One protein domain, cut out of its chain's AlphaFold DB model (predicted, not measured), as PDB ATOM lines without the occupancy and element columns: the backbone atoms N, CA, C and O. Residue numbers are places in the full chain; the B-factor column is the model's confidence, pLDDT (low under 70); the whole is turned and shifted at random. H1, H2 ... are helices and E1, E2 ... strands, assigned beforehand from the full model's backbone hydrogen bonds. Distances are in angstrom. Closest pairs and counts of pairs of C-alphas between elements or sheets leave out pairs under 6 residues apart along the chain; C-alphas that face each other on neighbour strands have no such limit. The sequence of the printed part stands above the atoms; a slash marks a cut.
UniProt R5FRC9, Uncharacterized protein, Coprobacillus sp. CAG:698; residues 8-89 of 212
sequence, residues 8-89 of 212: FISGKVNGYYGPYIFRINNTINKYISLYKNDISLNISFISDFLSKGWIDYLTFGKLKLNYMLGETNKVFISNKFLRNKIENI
ATOM      1  N   PHE A   8     303.882 169.303 233.392       88.44
ATOM      2  CA  PHE A   8     303.758 167.907 233.022       88.44
ATOM      3  C   PHE A   8     303.468 167.787 231.528       88.44
ATOM      4  O   PHE A   8     302.606 168.495 231.007       88.44
ATOM      5  N   ILE A   9     304.181 166.886 230.857       87.56
ATOM      6  CA  ILE A   9     303.880 166.435 229.498       87.56
ATOM      7  C   ILE A   9     303.853 164.908 229.517       87.56
ATOM      8  O   ILE A   9     304.830 164.281 229.930       87.56
ATOM      9  N   SER A  10     302.746 164.317 229.075       83.75
ATOM     10  CA  SER A  10     302.583 162.870 228.910       83.75
ATOM     11  C   SER A  10     302.614 162.445 227.449       83.75
ATOM     12  O   SER A  10     302.460 163.259 226.542       83.75
ATOM     13  N   GLY A  11     302.723 161.138 227.227       84.88
ATOM     14  CA  GLY A  11     302.641 160.543 225.898       84.88
ATOM     15  C   GLY A  11     304.006 160.480 225.228       84.88
ATOM     16  O   GLY A  11     305.019 160.261 225.896       84.88
ATOM     17  N   LYS A  12     304.018 160.607 223.899       81.75
ATOM     18  CA  LYS A  12     305.220 160.463 223.073       81.75
ATOM     19  C   LYS A  12     305.816 161.835 222.765       81.75
ATOM     20  O   LYS A  12     305.218 162.615 222.033       81.75
ATOM     21  N   VAL A  13     307.015 162.105 223.274       80.00
ATOM     22  CA  VAL A  13     307.784 163.327 223.011       80.00
ATOM     23  C   VAL A  13     309.093 162.965 222.323       80.00
ATOM     24  O   VAL A  13     309.848 162.124 222.808       80.00
ATOM     25  N   ASN A  14     309.369 163.592 221.176       75.00
ATOM     26  CA  ASN A  14     310.567 163.344 220.361       75.00
ATOM     27  C   ASN A  14     310.823 161.843 220.096       75.00
ATOM     28  O   ASN A  14     311.964 161.386 220.116       75.00
ATOM     29  N   GLY A  15     309.759 161.058 219.909       77.62
ATOM     30  CA  GLY A  15     309.863 159.617 219.667       77.62
ATOM     31  C   GLY A  15     309.789 158.727 220.913       77.62
ATOM     32  O   GLY A  15     309.572 157.528 220.759       77.62
ATOM     33  N   TYR A  16     309.888 159.283 222.124       84.00
ATOM     34  CA  TYR A  16     309.967 158.512 223.368       84.00
ATOM     35  C   TYR A  16     308.765 158.744 224.273       84.00
ATOM     36  O   TYR A  16     308.259 159.857 224.381       84.00
ATOM     37  N   TYR A  17     308.324 157.689 224.952       85.19
ATOM     38  CA  TYR A  17     307.259 157.800 225.935       85.19
ATOM     39  C   TYR A  17     307.789 158.285 227.281       85.19
ATOM     40  O   TYR A  17     308.889 157.929 227.714       85.19
ATOM     41  N   GLY A  18     306.959 159.035 227.993       83.81
ATOM     42  CA  GLY A  18     307.188 159.291 229.403       83.81
ATOM     43  C   GLY A  18     306.107 160.151 230.033       83.81
ATOM     44  O   GLY A  18     305.308 160.772 229.332       83.81
ATOM     45  N   PRO A  19     306.117 160.248 231.365       90.56
ATOM     46  CA  PRO A  19     305.838 161.504 232.018       90.56
ATOM     47  C   PRO A  19     307.120 162.349 232.034       90.56
ATOM     48  O   PRO A  19     308.152 161.934 232.563       90.56
ATOM     49  N   TYR A  20     307.059 163.554 231.485       91.06
ATOM     50  CA  TYR A  20     308.090 164.578 231.626       91.06
ATOM     51  C   TYR A  20     307.590 165.616 232.620       91.06
ATOM     52  O   TYR A  20     306.549 166.228 232.391       91.06
ATOM     53  N   ILE A  21     308.313 165.797 233.725       92.44
ATOM     54  CA  ILE A  21     307.915 166.679 234.825       92.44
ATOM     55  C   ILE A  21     309.065 167.633 235.128       92.44
ATOM     56  O   ILE A  21     310.149 167.185 235.503       92.44
ATOM     57  N   PHE A  22     308.846 168.938 234.971       92.38
ATOM     58  CA  PHE A  22     309.899 169.961 235.041       92.38
ATOM     59  C   PHE A  22     309.357 171.329 235.456       92.38
ATOM     60  O   PHE A  22     308.152 171.557 235.459       92.38
ATOM     61  N   ARG A  23     310.235 172.275 235.786       92.00
ATOM     62  CA  ARG A  23     309.859 173.678 236.010       92.00
ATOM     63  C   ARG A  23     310.096 174.506 234.757       92.00
ATOM     64  O   ARG A  23     311.073 174.282 234.048       92.00
ATOM     65  N   ILE A  24     309.215 175.475 234.511       90.56
ATOM     66  CA  ILE A  24     309.452 176.543 233.535       90.56
ATOM     67  C   ILE A  24     310.008 177.743 234.291       90.56
ATOM     68  O   ILE A  24     309.378 178.242 235.220       90.56
ATOM     69  N   ASN A  25     311.189 178.199 233.889       87.00
ATOM     70  CA  ASN A  25     311.885 179.302 234.546       87.00
ATOM     71  C   ASN A  25     311.515 180.639 233.911       87.00
ATOM     72  O   ASN A  25     311.327 181.630 234.606       87.00
ATOM     73  N   ASN A  26     311.446 180.661 232.582       88.69
ATOM     74  CA  ASN A  26     311.080 181.829 231.799       88.69
ATOM     75  C   ASN A  26     310.462 181.374 230.470       88.69
ATOM     76  O   ASN A  26     310.772 180.285 229.984       88.69
ATOM     77  N   THR A  27     309.621 182.219 229.883       91.38
ATOM     78  CA  THR A  27     309.046 182.023 228.555       91.38
ATOM     79  C   THR A  27     309.243 183.290 227.748       91.38
ATOM     80  O   THR A  27     308.965 184.383 228.233       91.38
ATOM     81  N   ILE A  28     309.693 183.143 226.509       93.69
ATOM     82  CA  ILE A  28     309.810 184.254 225.570       93.69
ATOM     83  C   ILE A  28     309.104 183.903 224.265       93.69
ATOM     84  O   ILE A  28     309.027 182.735 223.892       93.69
ATOM     85  N   ASN A  29     308.644 184.917 223.542       94.69
ATOM     86  CA  ASN A  29     308.236 184.753 222.152       94.69
ATOM     87  C   ASN A  29     309.399 185.165 221.255       94.69
ATOM     88  O   ASN A  29     310.017 186.206 221.486       94.69
ATOM     89  N   LYS A  30     309.711 184.351 220.248       94.69
ATOM     90  CA  LYS A  30     310.791 184.640 219.309       94.69
ATOM     91  C   LYS A  30     310.332 184.460 217.875       94.69
ATOM     92  O   LYS A  30     309.889 183.382 217.493       94.69
ATOM     93  N   TYR A  31     310.491 185.521 217.095       95.38
ATOM     94  CA  TYR A  31     310.285 185.493 215.657       95.38
ATOM     95  C   TYR A  31     311.496 184.859 214.974       95.38
ATOM     96  O   TYR A  31     312.637 185.252 215.233       95.38
ATOM     97  N   ILE A  32     311.248 183.866 214.131       95.38
ATOM     98  CA  ILE A  32     312.261 183.138 213.378       95.38
ATOM     99  C   ILE A  32     311.926 183.277 211.900       95.38
ATOM    100  O   ILE A  32     310.843 182.882 211.472       95.38
ATOM    101  N   SER A  33     312.880 183.806 211.134       94.62
ATOM    102  CA  SER A  33     312.778 183.814 209.680       94.62
ATOM    103  C   SER A  33     313.333 182.511 209.112       94.62
ATOM    104  O   SER A  33     314.480 182.141 209.391       94.62
ATOM    105  N   LEU A  34     312.488 181.785 208.383       95.50
ATOM    106  CA  LEU A  34     312.826 180.546 207.684       95.50
ATOM    107  C   LEU A  34     313.044 180.861 206.199       95.50
ATOM    108  O   LEU A  34     313.007 182.009 205.767       95.50
ATOM    109  N   TYR A  35     313.328 179.841 205.389       94.88
ATOM    110  CA  TYR A  35     313.684 180.084 203.991       94.88
ATOM    111  C   TYR A  35     312.508 180.595 203.135       94.88
ATOM    112  O   TYR A  35     312.712 181.457 202.280       94.88
ATOM    113  N   LYS A  36     311.288 180.077 203.339       93.94
ATOM    114  CA  LYS A  36     310.098 180.438 202.537       93.94
ATOM    115  C   LYS A  36     308.990 181.128 203.326       93.94
ATOM    116  O   LYS A  36     307.984 181.522 202.742       93.94
ATOM    117  N   ASN A  37     309.135 181.224 204.634       91.94
ATOM    118  CA  ASN A  37     308.128 181.755 205.531       91.94
ATOM    119  C   ASN A  37     308.777 182.153 206.851       91.94
ATOM    120  O   ASN A  37     309.941 181.863 207.099       91.94
ATOM    121  N   ASP A  38     307.988 182.766 207.715       94.50
ATOM    122  CA  ASP A  38     308.413 183.108 209.057       94.50
ATOM    123  C   ASP A  38     307.481 182.451 210.080       94.50
ATOM    124  O   ASP A  38     306.324 182.134 209.785       94.50
ATOM    125  N   ILE A  39     307.984 182.239 211.295       95.62
ATOM    126  CA  ILE A  39     307.219 181.642 212.390       95.62
ATOM    127  C   ILE A  39     307.557 182.311 213.723       95.62
ATOM    128  O   ILE A  39     308.711 182.619 214.018       95.62
ATOM    129  N   SER A  40     306.539 182.512 214.561       96.12
ATOM    130  CA  SER A  40     306.720 182.917 215.956       96.12
ATOM    131  C   SER A  40     306.677 181.689 216.862       96.12
ATOM    132  O   SER A  40     305.690 180.949 216.863       96.12
ATOM    133  N   LEU A  41     307.752 181.472 217.622       95.81
ATOM    134  CA  LEU A  41     307.890 180.372 218.574       95.81
ATOM    135  C   LEU A  41     307.704 180.870 220.006       95.81
ATOM    136  O   LEU A  41     308.347 181.836 220.422       95.81
ATOM    137  N   ASN A  42     306.886 180.158 220.783       95.19
ATOM    138  CA  ASN A  42     306.790 180.355 222.227       95.19
ATOM    139  C   ASN A  42     307.808 179.439 222.918       95.19
ATOM    140  O   ASN A  42     307.616 178.228 223.004       95.19
ATOM    141  N   ILE A  43     308.923 180.008 223.364       94.25
ATOM    142  CA  ILE A  43     310.056 179.264 223.911       94.25
ATOM    143  C   ILE A  43     309.989 179.305 225.430       94.25
ATOM    144  O   ILE A  43     310.236 180.343 226.040       94.25
ATOM    145  N   SER A  44     309.713 178.158 226.043       92.81
ATOM    146  CA  SER A  44     309.781 177.970 227.488       92.81
ATOM    147  C   SER A  44     311.113 177.331 227.873       92.81
ATOM    148  O   SER A  44     311.458 176.234 227.435       92.81
ATOM    149  N   PHE A  45     311.866 177.997 228.736       91.81
ATOM    150  CA  PHE A  45     313.105 177.454 229.267       91.81
ATOM    151  C   PHE A  45     312.827 176.579 230.480       91.81
ATOM    152  O   PHE A  45     312.197 177.030 231.440       91.81
ATOM    153  N   ILE A  46     313.311 175.339 230.433       91.62
ATOM    154  CA  ILE A  46     312.969 174.313 231.414       91.62
ATOM    155  C   ILE A  46     314.172 173.860 232.230       91.62
ATOM    156  O   ILE A  46     315.294 173.728 231.724       91.62
ATOM    157  N   SER A  47     313.939 173.611 233.513       90.25
ATOM    158  CA  SER A  47     314.931 173.078 234.446       90.25
ATOM    159  C   SER A  47     314.268 172.256 235.552       90.25
ATOM    160  O   SER A  47     313.076 171.966 235.466       90.25
ATOM    161  N   ASP A  48     315.055 171.840 236.549       89.62
ATOM    162  CA  ASP A  48     314.579 171.136 237.745       89.62
ATOM    163  C   ASP A  48     313.628 169.977 237.415       89.62
ATOM    164  O   ASP A  48     312.472 169.951 237.823       89.62
ATOM    165  N   PHE A  49     314.089 169.033 236.594       90.25
ATOM    166  CA  PHE A  49     313.268 167.887 236.217       90.25
ATOM    167  C   PHE A  49     313.073 166.947 237.409       90.25
ATOM    168  O   PHE A  49     314.061 166.474 237.969       90.25
ATOM    169  N   LEU A  50     311.820 166.621 237.726       91.00
ATOM    170  CA  LEU A  50     311.480 165.470 238.572       91.00
ATOM    171  C   LEU A  50     311.483 164.175 237.756       91.00
ATOM    172  O   LEU A  50     311.880 163.130 238.255       91.00
ATOM    173  N   SER A  51     311.073 164.252 236.488       90.06
ATOM    174  CA  SER A  51     311.112 163.131 235.548       90.06
ATOM    175  C   SER A  51     311.479 163.624 234.154       90.06
ATOM    176  O   SER A  51     310.919 164.608 233.668       90.06
ATOM    177  N   LYS A  52     312.396 162.920 233.488       88.62
ATOM    178  CA  LYS A  52     312.817 163.179 232.099       88.62
ATOM    179  C   LYS A  52     312.322 162.100 231.127       88.62
ATOM    180  O   LYS A  52     312.873 161.949 230.039       88.62
ATOM    181  N   GLY A  53     311.290 161.357 231.525       88.38
ATOM    182  CA  GLY A  53     310.709 160.269 230.745       88.38
ATOM    183  C   GLY A  53     311.519 158.971 230.796       88.38
ATOM    184  O   GLY A  53     312.617 158.910 231.354       88.38
ATOM    185  N   TRP A  54     310.964 157.915 230.195       89.19
ATOM    186  CA  TRP A  54     311.507 156.557 230.311       89.19
ATOM    187  C   TRP A  54     312.877 156.402 229.657       89.19
ATOM    188  O   TRP A  54     313.710 155.646 230.148       89.19
ATOM    189  N   ILE A  55     313.148 157.139 228.579       88.38
ATOM    190  CA  ILE A  55     314.426 157.031 227.870       88.38
ATOM    191  C   ILE A  55     315.611 157.552 228.693       88.38
ATOM    192  O   ILE A  55     316.706 156.997 228.605       88.38
ATOM    193  N   ASP A  56     315.412 158.581 229.524       90.00
ATOM    194  CA  ASP A  56     316.466 159.063 230.426       90.00
ATOM    195  C   ASP A  56     316.795 157.984 231.464       90.00
ATOM    196  O   ASP A  56     317.968 157.685 231.672       90.00
ATOM    197  N   TYR A  57     315.776 157.313 232.013       88.69
ATOM    198  CA  TYR A  57     315.953 156.189 232.935       88.69
ATOM    199  C   TYR A  57     316.673 155.001 232.275       88.69
ATOM    200  O   TYR A  57     317.726 154.581 232.750       88.69
ATOM    201  N   LEU A  58     316.167 154.512 231.136       90.19
ATOM    202  CA  LEU A  58     316.717 153.347 230.425       90.19
ATOM    203  C   LEU A  58     318.162 153.552 229.959       90.19
ATOM    204  O   LEU A  58     318.929 152.599 229.846       90.19
ATOM    205  N   THR A  59     318.543 154.796 229.670       90.69
ATOM    206  CA  THR A  59     319.902 155.126 229.226       90.69
ATOM    207  C   THR A  59     320.805 155.599 230.360       90.69
ATOM    208  O   THR A  59     321.935 156.011 230.091       90.69
ATOM    209  N   PHE A  60     320.336 155.565 231.612       89.56
ATOM    210  CA  PHE A  60     321.041 156.107 232.776       89.56
ATOM    211  C   PHE A  60     321.520 157.554 232.544       89.56
ATOM    212  O   PHE A  60     322.658 157.924 232.837       89.56
ATOM    213  N   GLY A  61     320.668 158.374 231.925       84.69
ATOM    214  CA  GLY A  61     320.932 159.778 231.615       84.69
ATOM    215  C   GLY A  61     321.947 160.023 230.492       84.69
ATOM    216  O   GLY A  61     322.365 161.172 230.288       84.69
ATOM    217  N   LYS A  62     322.369 158.981 229.754       84.44
ATOM    218  CA  LYS A  62     323.261 159.135 228.591       84.44
ATOM    219  C   LYS A  62     322.562 159.872 227.454       84.44
ATOM    220  O   LYS A  62     323.165 160.756 226.842       84.44
ATOM    221  N   LEU A  63     321.295 159.548 227.186       78.88
ATOM    222  CA  LEU A  63     320.505 160.251 226.182       78.88
ATOM    223  C   LEU A  63     319.859 161.482 226.816       78.88
ATOM    224  O   LEU A  63     319.003 161.381 227.689       78.88
ATOM    225  N   LYS A  64     320.274 162.669 226.362       74.62
ATOM    226  CA  LYS A  64     319.778 163.952 226.873       74.62
ATOM    227  C   LYS A  64     318.831 164.595 225.869       74.62
ATOM    228  O   LYS A  64     319.257 165.023 224.795       74.62
ATOM    229  N   LEU A  65     317.564 164.730 226.248       75.81
ATOM    230  CA  LEU A  65     316.593 165.547 225.521       75.81
ATOM    231  C   LEU A  65     316.881 167.028 225.801       75.81
ATOM    232  O   LEU A  65     316.613 167.544 226.884       75.81
ATOM    233  N   ASN A  66     317.494 167.705 224.829       84.12
ATOM    234  CA  ASN A  66     317.840 169.126 224.949       84.12
ATOM    235  C   ASN A  66     316.651 170.055 224.678       84.12
ATOM    236  O   ASN A  66     316.665 171.207 225.111       84.12
ATOM    237  N   TYR A  67     315.644 169.551 223.967       90.25
ATOM    238  CA  TYR A  67     314.413 170.255 223.653       90.25
ATOM    239  C   TYR A  67     313.238 169.276 223.611       90.25
ATOM    240  O   TYR A  67     313.438 168.074 223.431       90.25
ATOM    241  N   MET A  68     312.025 169.801 223.738       89.88
ATOM    242  CA  MET A  68     310.769 169.080 223.547       89.88
ATOM    243  C   MET A  68     309.796 169.987 222.796       89.88
ATOM    244  O   MET A  68     309.766 171.194 223.044       89.88
ATOM    245  N   LEU A  69     309.004 169.418 221.894       88.25
ATOM    246  CA  LEU A  69     307.929 170.143 221.220       88.25
ATOM    247  C   LEU A  69     306.637 170.022 222.031       88.25
ATOM    248  O   LEU A  69     306.301 168.939 222.508       88.25
ATOM    249  N   GLY A  70     305.954 171.146 222.221       82.94
ATOM    250  CA  GLY A  70     304.603 171.208 222.765       82.94
ATOM    251  C   GLY A  70     303.579 171.526 221.679       82.94
ATOM    252  O   GLY A  70     303.902 171.614 220.497       82.94
ATOM    253  N   GLU A  71     302.338 171.734 222.100       79.81
ATOM    254  CA  GLU A  71     301.258 172.181 221.218       79.81
ATOM    255  C   GLU A  71     301.460 173.639 220.774       79.81
ATOM    256  O   GLU A  71     302.103 174.430 221.468       79.81
ATOM    257  N   THR A  72     300.879 174.009 219.629       81.00
ATOM    258  CA  THR A  72     300.675 175.415 219.225       81.00
ATOM    259  C   THR A  72     301.961 176.263 219.243       81.00
ATOM    260  O   THR A  72     302.069 177.251 219.967       81.00
ATOM    261  N   ASN A  73     302.969 175.862 218.458       88.38
ATOM    262  CA  ASN A  73     304.287 176.518 218.340       88.38
ATOM    263  C   ASN A  73     305.095 176.624 219.646       88.38
ATOM    264  O   ASN A  73     306.063 177.392 219.726       88.38
ATOM    265  N   LYS A  74     304.724 175.863 220.680       90.69
ATOM    266  CA  LYS A  74     305.449 175.846 221.944       90.69
ATOM    267  C   LYS A  74     306.677 174.953 221.852       90.69
ATOM    268  O   LYS A  74     306.600 173.787 221.473       90.69
ATOM    269  N   VAL A  75     307.818 175.492 222.258       93.38
ATOM    270  CA  VAL A  75     309.096 174.786 222.291       93.38
ATOM    271  C   VAL A  75     309.653 174.873 223.698       93.38
ATOM    272  O   VAL A  75     309.816 175.958 224.250       93.38
ATOM    273  N   PHE A  76     309.999 173.732 224.274       92.38
ATOM    274  CA  PHE A  76     310.697 173.685 225.545       92.38
ATOM    275  C   PHE A  76     312.185 173.456 225.308       92.38
ATOM    276  O   PHE A  76     312.552 172.519 224.605       92.38
ATOM    277  N   ILE A  77     313.048 174.283 225.899       92.62
ATOM    278  CA  ILE A  77     314.509 174.156 225.779       92.62
ATOM    279  C   ILE A  77     315.118 174.002 227.162       92.62
ATOM    280  O   ILE A  77     314.867 174.801 228.062       92.62
ATOM    281  N   SER A  78     315.960 172.984 227.332       88.94
ATOM    282  CA  SER A  78     316.683 172.784 228.584       88.94
ATOM    283  C   SER A  78     317.606 173.970 228.870       88.94
ATOM    284  O   SER A  78     318.483 174.288 228.066       88.94
ATOM    285  N   ASN A  79     317.503 174.563 230.061       84.31
ATOM    286  CA  ASN A  79     318.419 175.621 230.502       84.31
ATOM    287  C   ASN A  79     319.890 175.193 230.417       84.31
ATOM    288  O   ASN A  79     320.755 175.989 230.047       84.31
ATOM    289  N   LYS A  80     320.176 173.904 230.651       84.69
ATOM    290  CA  LYS A  80     321.530 173.348 230.530       84.69
ATOM    291  C   LYS A  80     322.072 173.443 229.101       84.69
ATOM    292  O   LYS A  80     323.262 173.710 228.932       84.69
ATOM    293  N   PHE A  81     321.226 173.292 228.078       83.50
ATOM    294  CA  PHE A  81     321.628 173.463 226.675       83.50
ATOM    295  C   PHE A  81     322.145 174.884 226.405       83.50
ATOM    296  O   PHE A  81     323.116 175.070 225.671       83.50
ATOM    297  N   LEU A  82     321.562 175.875 227.083       81.50
ATOM    298  CA  LEU A  82     321.958 177.282 227.026       81.50
ATOM    299  C   LEU A  82     323.002 177.668 228.072       81.50
ATOM    300  O   LEU A  82     323.243 178.855 228.279       81.50
ATOM    301  N   ARG A  83     323.641 176.700 228.742       82.31
ATOM    302  CA  ARG A  83     324.585 176.957 229.844       82.31
ATOM    303  C   ARG A  83     323.989 177.877 230.923       82.31
ATOM    304  O   ARG A  83     324.688 178.730 231.457       82.31
ATOM    305  N   ASN A  84     322.693 177.718 231.193       79.31
ATOM    306  CA  ASN A  84     321.911 178.480 232.167       79.31
ATOM    307  C   ASN A  84     321.908 180.006 231.942       79.31
ATOM    308  O   ASN A  84     321.710 180.758 232.891       79.31
ATOM    309  N   LYS A  85     322.121 180.477 230.705       82.00
ATOM    310  CA  LYS A  85     322.043 181.905 230.358       82.00
ATOM    311  C   LYS A  85     321.110 182.108 229.172       82.00
ATOM    312  O   LYS A  85     321.421 181.666 228.068       82.00
ATOM    313  N   ILE A  86     319.992 182.795 229.395       80.75
ATOM    314  CA  ILE A  86     318.962 183.040 228.371       80.75
ATOM    315  C   ILE A  86     319.522 183.855 227.201       80.75
ATOM    316  O   ILE A  86     319.211 183.554 226.054       80.75
ATOM    317  N   GLU A  87     320.444 184.782 227.467       85.62
ATOM    318  CA  GLU A  87     321.193 185.551 226.458       85.62
ATOM    319  C   GLU A  87     321.896 184.667 225.408       85.62
ATOM    320  O   GLU A  87     322.175 185.102 224.294       85.62
ATOM    321  N   ASN A  88     322.156 183.389 225.716       88.12
ATOM    322  CA  ASN A  88     322.745 182.454 224.759       88.12
ATOM    323  C   ASN A  88     321.771 181.996 223.662       88.12
ATOM    324  O   ASN A  88     322.188 181.244 222.778       88.12
ATOM    325  N   ILE A  89     320.507 182.421 223.688       86.81
ATOM    326  CA  ILE A  89     319.515 182.060 222.672       86.81
ATOM    327  C   ILE A  89     319.882 182.554 221.266       86.81
ATOM    328  O   ILE A  89     319.544 181.913 220.271       86.81
TER     329      ILE A  89
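What this domain is: This is residues 8 to 89 of the 212 residues of an uncharacterized protein of Coprobacillus sp. CAG:698 (UniProt R5FRC9). Look for a twisted, curled sheet of five strands, rolled toward a small barrel that stays open, where the edge strands E1 and E4 come near each other at one place. The long hairpin of E2 and E3 runs the length of the model; its turn, residues 33 to 38, sticks out at one end, the short helix H1 sits at the other end, and H2 only grazes the sheet. The printed part has 82 residues, with named elements in the order E1 E2 E3 H1 E4 E5 H2, mostly strand; the sheet runs E1 E2 E3 E5 E4 and is mixed. The whole is compact, with a radius of gyration of the C-alphas of 13.4 A, and only just elongated, spanning 39 by 25 by 20 A.

Where its parts are: Begin in the sheet with E2, residues 16 to 33, 28.9 A long; it bends by 118 degrees at residue 19. Beside it find E3, residues 38 to 52, 30.8 A long, from C-alpha 38 at (308.413, 183.108, 209.057); it bends by 117 degrees at residue 49. E1 is residues 8 to 13, 11.7 A, from C-alpha 8 at (303.758, 167.907, 233.022). E5 is residues 74 to 78, 13.4 A, and E4 is residues 67 to 69, 6.9 A. H1 is residues 54 to 58, 6.1 A; H2 is residues 86 to 89, 5.8 A, and ends at C-alpha 89, (319.515, 182.060, 222.672).

How they stand to each other: E1, E2 and E3 form a meander, each strand the antiparallel neighbour of the one before. In the hairpin of E2 and E3, look at N 28 and O 43, 2.9 A apart and within hydrogen-bond range. In the hairpin of E1 and E2, N 9 and O 20 are within that range at 2.9 A. E3 and E5 are parallel at 47 degrees, with N 44 and O 75 within range at 2.8 A. E4 and E5 form an antiparallel hairpin at 164 degrees, with N 76 and O 68 within range at 2.8 A. The closest C-alphas of E1 and E4 are those of Val 13 and Met 68, 6.5 A apart, while E1 is apart from E3 and from E5. H1 is on the sheet, over none of its strands; its closest C-alphas with E2 are Trp 54 and Gly 18, 5.2 A. H1 and H2 are apart. In H1 every O i to N i+4 pair is within hydrogen-bond range; H2 is too short for such a pair.

The domain as a whole: The two C-alphas farthest apart are those of Lys 36 and Phe 60, 40.3 A. The printed part has no cut and no long link. Its mean pLDDT is 88.2, and no printed residue is under 70.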